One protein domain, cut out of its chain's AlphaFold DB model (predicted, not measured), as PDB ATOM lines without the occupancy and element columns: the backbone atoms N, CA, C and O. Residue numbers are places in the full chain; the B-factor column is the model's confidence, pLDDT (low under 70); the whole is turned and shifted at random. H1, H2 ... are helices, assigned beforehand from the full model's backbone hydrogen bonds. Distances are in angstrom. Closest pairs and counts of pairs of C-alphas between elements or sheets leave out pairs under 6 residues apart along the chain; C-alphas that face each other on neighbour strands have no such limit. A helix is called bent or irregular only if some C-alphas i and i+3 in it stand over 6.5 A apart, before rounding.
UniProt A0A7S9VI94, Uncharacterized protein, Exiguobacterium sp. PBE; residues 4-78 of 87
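What this domain is: This is residues 4 to 78 of the 87 residues of an uncharacterized protein of Exiguobacterium sp. PBE (UniProt A0A7S9VI94). Two long helices, H1 and H3, lie side by side and run opposite ways in a slender rod; H3 is the shorter and packs along the earlier part of H1. Beyond the far end of H1 the chain folds back through a long stretch with no named element, residues 38 to 49, to the small helix H2 and then H3, while residues 73 to 78 stick out at the other end of the rod. The printed part has 75 residues with three named helices, in the order H1, H2, H3, and no named strand; the class is all helix. The whole is extended, with a radius of gyration of the C-alphas of 18.0 A and spans of 64 by 18 by 12 A.

How they stand to each other: H1, residues 4 to 37, touches H3, residues 55 to 77, with 34 pairs of C-alphas within 8 A. The closest C-alphas of the two are those of Gly 10 and Ala 64, 4.5 A apart. Their lines stand at a shallow tilt of 19 degrees, and they run opposite ways. H2, residues 50 to 53, is close to H1 but not clearly touching it; the closest C-alphas, those of Tyr 21 and Pro 50, are 7.3 A apart. H2 is also close to H3 but not clearly touching it, with the C-alphas of Phe 51 and Thr 58 closest at 5.8 A. In H1 every pair of O of residue i and N of residue i+4 is within hydrogen-bond range; in H3 13 of 19 such pairs are, and H2 is too short for such a pair.

Where its parts are: H1 begins at C-alpha 4, at (-19.245, 7.002, 25.613), and reaches C-alpha 37, at (29.211, 14.234, 29.431), 49.1 A away. H2 measures 5.5 A from C-alpha 50 to C-alpha 53. H3 measures 34.9 A from C-alpha 55 to C-alpha 77, which is at (-27.784, -2.356, 16.811). H3 is neither bent nor irregular, but only just: C-alphas 63 and 66 are 6.4 A apart.

The domain as a whole: The two C-alphas farthest apart are those of Gly 39 and Ile 78, at 64.6 A, while the first and last printed C-alphas, those of Phe 4 and Ile 78, are 14.6 A apart. The printed part has no cut. The link from H1 to H2, 12 residues, is long, and that from H2 to H3, 1 residue, is tight. Residues 73 to 78, of which 73 to 77 belong to H3, stand free. The mean pLDDT of the printed part is 81.4, and 19 residues are under 70, namely residues 39 to 52 and 74 to 78.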
ATOM      1  N   PHE A   4     -20.126   5.920  25.183       88.81
ATOM      2  CA  PHE A   4     -19.245   7.002  25.613       88.81
ATOM      3  C   PHE A   4     -18.104   6.478  26.496       88.81
ATOM      4  O   PHE A   4     -16.943   6.744  26.218       88.81
ATOM      5  N   ASN A   5     -18.416   5.637  27.485       89.75
ATOM      6  CA  ASN A   5     -17.409   5.061  28.380       89.75
ATOM      7  C   ASN A   5     -16.429   4.145  27.632       89.75
ATOM      8  O   ASN A   5     -15.256   4.112  27.982       89.75
ATOM      9  N   GLN A   6     -16.883   3.424  26.599       89.06
ATOM     10  CA  GLN A   6     -16.012   2.583  25.767       89.06
ATOM     11  C   GLN A   6     -15.043   3.424  24.928       89.06
ATOM     12  O   GLN A   6     -13.853   3.125  24.893       89.06
ATOM     13  N   LEU A   7     -15.531   4.502  24.305       92.38
ATOM     14  CA  LEU A   7     -14.691   5.426  23.538       92.38
ATOM     15  C   LEU A   7     -13.688   6.160  24.432       92.38
ATOM     16  O   LEU A   7     -12.521   6.273  24.072       92.38
ATOM     17  N   VAL A   8     -14.123   6.611  25.612       94.06
ATOM     18  CA  VAL A   8     -13.245   7.259  26.595       94.06
ATOM     19  C   VAL A   8     -12.175   6.285  27.090       94.06
ATOM     20  O   VAL A   8     -11.001   6.640  27.097       94.06
ATOM     21  N   ALA A   9     -12.539   5.046  27.434       92.44
ATOM     22  CA  ALA A   9     -11.575   4.031  27.860       92.44
ATOM     23  C   ALA A   9     -10.549   3.706  26.758       92.44
ATOM     24  O   ALA A   9      -9.348   3.704  27.024       92.44
ATOM     25  N   GLY A  10     -11.001   3.502  25.514       91.75
ATOM     26  CA  GLY A  10     -10.111   3.284  24.369       91.75
ATOM     27  C   GLY A  10      -9.192   4.479  24.094       91.75
ATOM     28  O   GLY A  10      -8.000   4.301  23.854       91.75
ATOM     29  N   GLY A  11      -9.719   5.703  24.199       94.12
ATOM     30  CA  GLY A  11      -8.948   6.936  24.042       94.12
ATOM     31  C   GLY A  11      -7.874   7.113  25.119       94.12
ATOM     32  O   GLY A  11      -6.737   7.441  24.791       94.12
ATOM     33  N   ILE A  12      -8.201   6.835  26.384       95.44
ATOM     34  CA  ILE A  12      -7.238   6.873  27.495       95.44
ATOM     35  C   ILE A  12      -6.114   5.856  27.270       95.44
ATOM     36  O   ILE A  12      -4.949   6.189  27.473       95.44
ATOM     37  N   LEU A  13      -6.435   4.641  26.815       93.88
ATOM     38  CA  LEU A  13      -5.437   3.606  26.526       93.88
ATOM     39  C   LEU A  13      -4.497   4.002  25.377       93.88
ATOM     40  O   LEU A  13      -3.282   3.850  25.509       93.88
ATOM     41  N   LEU A  14      -5.027   4.571  24.287       94.31
ATOM     42  CA  LEU A  14      -4.195   5.104  23.200       94.31
ATOM     43  C   LEU A  14      -3.305   6.252  23.673       94.31
ATOM     44  O   LEU A  14      -2.117   6.290  23.349       94.31
ATOM     45  N   PHE A  15      -3.864   7.174  24.457       95.19
ATOM     46  CA  PHE A  15      -3.113   8.297  25.001       95.19
ATOM     47  C   PHE A  15      -1.977   7.823  25.914       95.19
ATOM     48  O   PHE A  15      -0.843   8.266  25.758       95.19
ATOM     49  N   LEU A  16      -2.252   6.877  26.817       93.31
ATOM     50  CA  LEU A  16      -1.247   6.286  27.703       93.31
ATOM     51  C   LEU A  16      -0.148   5.561  26.926       93.31
ATOM     52  O   LEU A  16       1.022   5.720  27.263       93.31
ATOM     53  N   SER A  17      -0.499   4.810  25.880       91.56
ATOM     54  CA  SER A  17       0.482   4.155  25.006       91.56
ATOM     55  C   SER A  17       1.437   5.177  24.373       91.56
ATOM     56  O   SER A  17       2.656   5.041  24.485       91.56
ATOM     57  N   GLY A  18       0.898   6.256  23.792       89.81
ATOM     58  CA  GLY A  18       1.710   7.329  23.207       89.81
ATOM     59  C   GLY A  18       2.544   8.096  24.242       89.81
ATOM     60  O   GLY A  18       3.698   8.450  23.982       89.81
ATOM     61  N   LEU A  19       1.997   8.322  25.438       92.94
ATOM     62  CA  LEU A  19       2.703   8.987  26.532       92.94
ATOM     63  C   LEU A  19       3.878   8.140  27.041       92.94
ATOM     64  O   LEU A  19       4.978   8.654  27.218       92.94
ATOM     65  N   LEU A  20       3.678   6.836  27.230       90.38
ATOM     66  CA  LEU A  20       4.742   5.916  27.635       90.38
ATOM     67  C   LEU A  20       5.858   5.859  26.591       90.38
ATOM     68  O   LEU A  20       7.026   6.012  26.942       90.38
ATOM     69  N   TYR A  21       5.494   5.745  25.312       87.94
ATOM     70  CA  TYR A  21       6.449   5.763  24.205       87.94
ATOM     71  C   TYR A  21       7.311   7.037  24.196       87.94
ATOM     72  O   TYR A  21       8.527   6.987  23.998       87.94
ATOM     73  N   THR A  22       6.693   8.201  24.414       88.69
ATOM     74  CA  THR A  22       7.409   9.486  24.421       88.69
ATOM     75  C   THR A  22       8.293   9.660  25.653       88.69
ATOM     76  O   THR A  22       9.430  10.110  25.516       88.69
ATOM     77  N   LEU A  23       7.830   9.267  26.841       89.44
ATOM     78  CA  LEU A  23       8.633   9.313  28.066       89.44
ATOM     79  C   LEU A  23       9.864   8.405  27.987       89.44
ATOM     80  O   LEU A  23      10.953   8.812  28.385       89.44
ATOM     81  N   GLU A  24       9.716   7.207  27.432       85.06
ATOM     82  CA  GLU A  24      10.823   6.271  27.242       85.06
ATOM     83  C   GLU A  24      11.882   6.826  26.288       85.06
ATOM     84  O   GLU A  24      13.078   6.795  26.583       85.06
ATOM     85  N   ARG A  25      11.443   7.451  25.189       83.81
ATOM     86  CA  ARG A  25      12.329   8.179  24.272       83.81
ATOM     87  C   ARG A  25      13.101   9.274  25.000       83.81
ATOM     88  O   ARG A  25      14.318   9.356  24.853       83.81
ATOM     89  N   ILE A  26      12.415  10.099  25.788       87.94
ATOM     90  CA  ILE A  26      13.047  11.182  26.550       87.94
ATOM     91  C   ILE A  26      14.073  10.615  27.538       87.94
ATOM     92  O   ILE A  26      15.196  11.111  27.588       87.94
ATOM     93  N   ALA A  27      13.737   9.551  28.269       86.06
ATOM     94  CA  ALA A  27      14.642   8.916  29.222       86.06
ATOM     95  C   ALA A  27      15.918   8.377  28.550       86.06
ATOM     96  O   ALA A  27      17.017   8.600  29.060       86.06
ATOM     97  N   LEU A  28      15.794   7.736  27.381       83.00
ATOM     98  CA  LEU A  28      16.941   7.274  26.592       83.00
ATOM     99  C   LEU A  28      17.833   8.438  26.142       83.00
ATOM    100  O   LEU A  28      19.054   8.348  26.247       83.00
ATOM    101  N   TYR A  29      17.240   9.546  25.689       84.19
ATOM    102  CA  TYR A  29      17.997  10.739  25.303       84.19
ATOM    103  C   TYR A  29      18.703  11.400  26.487       84.19
ATOM    104  O   TYR A  29      19.857  11.799  26.349       84.19
ATOM    105  N   ILE A  30      18.046  11.494  27.646       86.12
ATOM    106  CA  ILE A  30      18.653  12.032  28.872       86.12
ATOM    107  C   ILE A  30      19.836  11.161  29.295       86.12
ATOM    108  O   ILE A  30      20.907  11.687  29.592       86.12
ATOM    109  N   ARG A  31      19.665   9.833  29.282       83.19
ATOM    110  CA  ARG A  31      20.736   8.889  29.608       83.19
ATOM    111  C   ARG A  31      21.919   9.037  28.656       83.19
ATOM    112  O   ARG A  31      23.046   9.171  29.116       83.19
ATOM    113  N   TRP A  32      21.660   9.061  27.353       82.25
ATOM    114  CA  TRP A  32      22.707   9.246  26.352       82.25
ATOM    115  C   TRP A  32      23.440  10.582  26.528       82.25
ATOM    116  O   TRP A  32      24.665  10.632  26.483       82.25
ATOM    117  N   TYR A  33      22.708  11.663  26.802       83.62
ATOM    118  CA  TYR A  33      23.301  12.974  27.060       83.62
ATOM    119  C   TYR A  33      24.204  12.967  28.305       83.62
ATOM    120  O   TYR A  33      25.291  13.548  28.291       83.62
ATOM    121  N   ALA A  34      23.794  12.264  29.364       82.44
ATOM    122  CA  ALA A  34      24.623  12.066  30.547       82.44
ATOM    123  C   ALA A  34      25.891  11.253  30.224       82.44
ATOM    124  O   ALA A  34      26.985  11.654  30.619       82.44
ATOM    125  N   GLU A  35      25.778  10.166  29.457       80.44
ATOM    126  CA  GLU A  35      26.914   9.324  29.049       80.44
ATOM    127  C   GLU A  35      27.927  10.105  28.181       80.44
ATOM    128  O   GLU A  35      29.134  10.019  28.427       80.44
ATOM    129  N   ILE A  36      27.466  10.976  27.271       81.38
ATOM    130  CA  ILE A  36      28.343  11.892  26.512       81.38
ATOM    131  C   ILE A  36      29.162  12.779  27.453       81.38
ATOM    132  O   ILE A  36      30.368  12.939  27.261       81.38
ATOM    133  N   SER A  37      28.526  13.347  28.483       77.88
ATOM    134  CA  SER A  37      29.211  14.234  29.431       77.88
ATOM    135  C   SER A  37      30.321  13.533  30.224       77.88
ATOM    136  O   SER A  37      31.283  14.177  30.634       77.88
ATOM    137  N   THR A  38      30.230  12.208  30.387       80.56
ATOM    138  CA  THR A  38      31.240  11.389  31.080       80.56
ATOM    139  C   THR A  38      32.408  10.953  30.188       80.56
ATOM    140  O   THR A  38      33.334  10.300  30.662       80.56
ATOM    141  N   GLY A  39      32.394  11.319  28.902       69.94
ATOM    142  CA  GLY A  39      33.449  10.980  27.943       69.94
ATOM    143  C   GLY A  39      33.369   9.553  27.392       69.94
ATOM    144  O   GLY A  39      34.227   9.164  26.599       69.94
ATOM    145  N   SER A  40      32.339   8.777  27.757       68.81
ATOM    146  CA  SER A  40      32.062   7.492  27.119       68.81
ATOM    147  C   SER A  40      31.402   7.738  25.761       68.81
ATOM    148  O   SER A  40      30.259   8.190  25.684       68.81
ATOM    149  N   TRP A  41      32.125   7.458  24.677       57.91
ATOM    150  CA  TRP A  41      31.604   7.519  23.312       57.91
ATOM    151  C   TRP A  41      30.722   6.298  23.039       57.91
ATOM    152  O   TRP A  41      31.154   5.334  22.414       57.91
ATOM    153  N   LEU A  42      29.491   6.323  23.547       61.00
ATOM    154  CA  LEU A  42      28.468   5.350  23.185       61.00
ATOM    155  C   LEU A  42      27.677   5.888  21.992       61.00
ATOM    156  O   LEU A  42      27.227   7.039  21.977       61.00
ATOM    157  N   GLU A  43      27.588   5.050  20.960       68.00
ATOM    158  CA  GLU A  43      26.854   5.295  19.722       68.00
ATOM    159  C   GLU A  43      25.495   5.951  20.008       68.00
ATOM    160  O   GLU A  43      24.819   5.616  20.983       68.00
ATOM    161  N   LYS A  44      25.092   6.912  19.162       67.38
ATOM    162  CA  LYS A  44      23.776   7.563  19.261       67.38
ATOM    163  C   LYS A  44      22.711   6.473  19.425       67.38
ATOM    164  O   LYS A  44      22.728   5.555  18.603       67.38
ATOM    165  N   PRO A  45      21.799   6.571  20.416       67.00
ATOM    166  CA  PRO A  45      20.855   5.508  20.729       67.00
ATOM    167  C   PRO A  45      20.159   5.068  19.447       67.00
ATOM    168  O   PRO A  45      19.440   5.847  18.811       67.00
ATOM    169  N   SER A  46      20.462   3.841  19.026       63.72
ATOM    170  CA  SER A  46      19.852   3.239  17.859       63.72
ATOM    171  C   SER A  46      18.411   2.916  18.229       63.72
ATOM    172  O   SER A  46      18.108   2.445  19.324       63.72
ATOM    173  N   PHE A  47      17.485   3.252  17.340       62.94
ATOM    174  CA  PHE A  47      16.048   3.165  17.599       62.94
ATOM    175  C   PHE A  47      15.520   1.731  17.510       62.94
ATOM    176  O   PHE A  47      14.434   1.528  16.971       62.94
ATOM    177  N   VAL A  48      16.316   0.756  17.954       56.19
ATOM    178  CA  VAL A  48      16.079  -0.671  17.759       56.19
ATOM    179  C   VAL A  48      14.868  -1.065  18.603       56.19
ATOM    180  O   VAL A  48      14.953  -1.318  19.798       56.19
ATOM    181  N   ASP A  49      13.726  -0.999  17.927       62.09
ATOM    182  CA  ASP A  49      12.414  -1.522  18.273       62.09
ATOM    183  C   ASP A  49      11.787  -1.005  19.578       62.09
ATOM    184  O   ASP A  49      11.728  -1.707  20.592       62.09
ATOM    185  N   PRO A  50      11.173   0.194  19.545       57.88
ATOM    186  CA  PRO A  50      10.443   0.743  20.690       57.88
ATOM    187  C   PRO A  50       9.233  -0.099  21.132       57.88
ATOM    188  O   PRO A  50       8.727   0.083  22.233       57.88
ATOM    189  N   PHE A  51       8.766  -1.032  20.297       58.94
ATOM    190  CA  PHE A  51       7.718  -1.991  20.662       58.94
ATOM    191  C   PHE A  51       8.245  -3.201  21.451       58.94
ATOM    192  O   PHE A  51       7.443  -3.925  22.044       58.94
ATOM    193  N   LEU A  52       9.566  -3.426  21.452       61.84
ATOM    194  CA  LEU A  52      10.227  -4.558  22.107       61.84
ATOM    195  C   LEU A  52      10.913  -4.170  23.424       61.84
ATOM    196  O   LEU A  52      11.043  -5.026  24.295       61.84
ATOM    197  N   GLN A  53      11.304  -2.902  23.609       71.69
ATOM    198  CA  GLN A  53      11.860  -2.444  24.893       71.69
ATOM    199  C   GLN A  53      10.801  -2.350  25.996       71.69
ATOM    200  O   GLN A  53      11.078  -2.705  27.144       71.69
ATOM    201  N   ASN A  54       9.577  -1.937  25.654       79.94
ATOM    202  CA  ASN A  54       8.510  -1.749  26.627       79.94
ATOM    203  C   ASN A  54       7.184  -2.344  26.160       79.94
ATOM    204  O   ASN A  54       6.402  -1.748  25.415       79.94
ATOM    205  N   TRP A  55       6.904  -3.537  26.675       85.06
ATOM    206  CA  TRP A  55       5.696  -4.290  26.361       85.06
ATOM    207  C   TRP A  55       4.400  -3.565  26.758       85.06
ATOM    208  O   TRP A  55       3.363  -3.838  26.156       85.06
ATOM    209  N   PHE A  56       4.431  -2.623  27.712       85.88
ATOM    210  CA  PHE A  56       3.242  -1.865  28.115       85.88
ATOM    211  C   PHE A  56       2.748  -0.918  27.018       85.88
ATOM    212  O   PHE A  56       1.537  -0.751  26.868       85.88
ATOM    213  N   VAL A  57       3.652  -0.336  26.220       86.12
ATOM    214  CA  VAL A  57       3.284   0.515  25.071       86.12
ATOM    215  C   VAL A  57       2.439  -0.296  24.097       86.12
ATOM    216  O   VAL A  57       1.326   0.101  23.743       86.12
ATOM    217  N   THR A  58       2.950  -1.470  23.734       88.44
ATOM    218  CA  THR A  58       2.311  -2.431  22.838       88.44
ATOM    219  C   THR A  58       1.000  -2.956  23.429       88.44
ATOM    220  O   THR A  58      -0.024  -2.966  22.747       88.44
ATOM    221  N   LEU A  59       0.986  -3.318  24.716       90.75
ATOM    222  CA  LEU A  59      -0.207  -3.814  25.402       90.75
ATOM    223  C   LEU A  59      -1.328  -2.778  25.410       90.75
ATOM    224  O   LEU A  59      -2.448  -3.116  25.045       90.75
ATOM    225  N   PHE A  60      -1.055  -1.530  25.797       91.00
ATOM    226  CA  PHE A  60      -2.088  -0.494  25.834       91.00
ATOM    227  C   PHE A  60      -2.592  -0.125  24.440       91.00
ATOM    228  O   PHE A  60      -3.790   0.108  24.271       91.00
ATOM    229  N   LEU A  61      -1.714  -0.158  23.434       89.62
ATOM    230  CA  LEU A  61      -2.097   0.046  22.041       89.62
ATOM    231  C   LEU A  61      -3.084  -1.034  21.570       89.62
ATOM    232  O   LEU A  61      -4.165  -0.715  21.074       89.62
ATOM    233  N   PHE A  62      -2.750  -2.314  21.768       92.69
ATOM    234  CA  PHE A  62      -3.616  -3.424  21.365       92.69
ATOM    235  C   PHE A  62      -4.873  -3.537  22.229       92.69
ATOM    236  O   PHE A  62      -5.942  -3.862  21.711       92.69
ATOM    237  N   ALA A  63      -4.786  -3.215  23.519       92.44
ATOM    238  CA  ALA A  63      -5.931  -3.203  24.421       92.44
ATOM    239  C   ALA A  63      -6.968  -2.144  24.034       92.44
ATOM    240  O   ALA A  63      -8.144  -2.341  24.321       92.44
ATOM    241  N   ALA A  64      -6.587  -1.056  23.356       92.06
ATOM    242  CA  ALA A  64      -7.537  -0.048  22.889       92.06
ATOM    243  C   ALA A  64      -8.465  -0.566  21.769       92.06
ATOM    244  O   ALA A  64      -9.637  -0.187  21.715       92.06
ATOM    245  N   ILE A  65      -7.977  -1.466  20.907       92.12
ATOM    246  CA  ILE A  65      -8.708  -2.012  19.750       92.12
ATOM    247  C   ILE A  65     -10.077  -2.611  20.129       92.12
ATOM    248  O   ILE A  65     -11.080  -2.185  19.548       92.12
ATOM    249  N   PRO A  66     -10.197  -3.546  21.096       92.12
ATOM    250  CA  PRO A  66     -11.491  -4.122  21.457       92.12
ATOM    251  C   PRO A  66     -12.487  -3.087  21.995       92.12
ATOM    252  O   PRO A  66     -13.686  -3.247  21.772       92.12
ATOM    253  N   PHE A  67     -12.035  -2.008  22.648       91.38
ATOM    254  CA  PHE A  67     -12.933  -0.939  23.103       91.38
ATOM    255  C   PHE A  67     -13.530  -0.153  21.933       91.38
ATOM    256  O   PHE A  67     -14.731   0.129  21.941       91.38
ATOM    257  N   PHE A  68     -12.733   0.148  20.902       89.50
ATOM    258  CA  PHE A  68     -13.235   0.788  19.684       89.50
ATOM    259  C   PHE A  68     -14.171  -0.136  18.898       89.50
ATOM    260  O   PHE A  68     -15.257   0.296  18.511       89.50
ATOM    261  N   LEU A  69     -13.819  -1.416  18.741       90.44
ATOM    262  CA  LEU A  69     -14.682  -2.403  18.081       90.44
ATOM    263  C   LEU A  69     -16.022  -2.571  18.811       90.44
ATOM    264  O   LEU A  69     -17.082  -2.564  18.184       90.44
ATOM    265  N   ALA A  70     -16.002  -2.659  20.143       87.50
ATOM    266  CA  ALA A  70     -17.218  -2.734  20.947       87.50
ATOM    267  C   ALA A  70     -18.097  -1.484  20.774       87.50
ATOM    268  O   ALA A  70     -19.310  -1.615  20.601       87.50
ATOM    269  N   ALA A  71     -17.499  -0.288  20.748       85.56
ATOM    270  CA  ALA A  71     -18.223   0.961  20.523       85.56
ATOM    271  C   ALA A  71     -18.844   1.044  19.115       85.56
ATOM    272  O   ALA A  71     -19.949   1.569  18.959       85.56
ATOM    273  N   MET A  72     -18.168   0.507  18.094       82.88
ATOM    274  CA  MET A  72     -18.679   0.448  16.720       82.88
ATOM    275  C   MET A  72     -19.862  -0.518  16.587       82.88
ATOM    276  O   MET A  72     -20.880  -0.149  16.003       82.88
ATOM    277  N   ASN A  73     -19.784  -1.701  17.201       80.62
ATOM    278  CA  ASN A  73     -20.860  -2.703  17.176       80.62
ATOM    279  C   ASN A  73     -22.159  -2.209  17.840       80.62
ATOM    280  O   ASN A  73     -23.253  -2.599  17.434       80.62
ATOM    281  N   VAL A  74     -22.064  -1.313  18.832       63.94
ATOM    282  CA  VAL A  74     -23.243  -0.654  19.427       63.94
ATOM    283  C   VAL A  74     -23.988   0.205  18.399       63.94
ATOM    284  O   VAL A  74     -25.213   0.262  18.440       63.94
ATOM    285  N   THR A  75     -23.287   0.821  17.444       59.28
ATOM    286  CA  THR A  75     -23.899   1.652  16.392       59.28
ATOM    287  C   THR A  75     -24.790   0.825  15.462       59.28
ATOM    288  O   THR A  75     -25.887   1.262  15.131       59.28
ATOM    289  N   GLN A  76     -24.380  -0.396  15.104       59.50
ATOM    290  CA  GLN A  76     -25.161  -1.249  14.198       59.50
ATOM    291  C   GLN A  76     -26.476  -1.747  14.812       59.50
ATOM    292  O   GLN A  76     -27.456  -1.912  14.096       59.50
ATOM    293  N   LYS A  77     -26.541  -1.940  16.137       57.56
ATOM    294  CA  LYS A  77     -27.784  -2.356  16.811       57.56
ATOM    295  C   LYS A  77     -28.854  -1.261  16.883       57.56
ATOM    296  O   LYS A  77     -30.011  -1.588  17.120       57.56
ATOM    297  N   ILE A  78     -28.483   0.012  16.725       58.72
ATOM    298  CA  ILE A  78     -29.394   1.161  16.889       58.72
ATOM    299  C   ILE A  78     -29.982   1.619  15.541       58.72
ATOM    300  O   ILE A  78     -30.881   2.450  15.527       58.72
TER     301      ILE A  78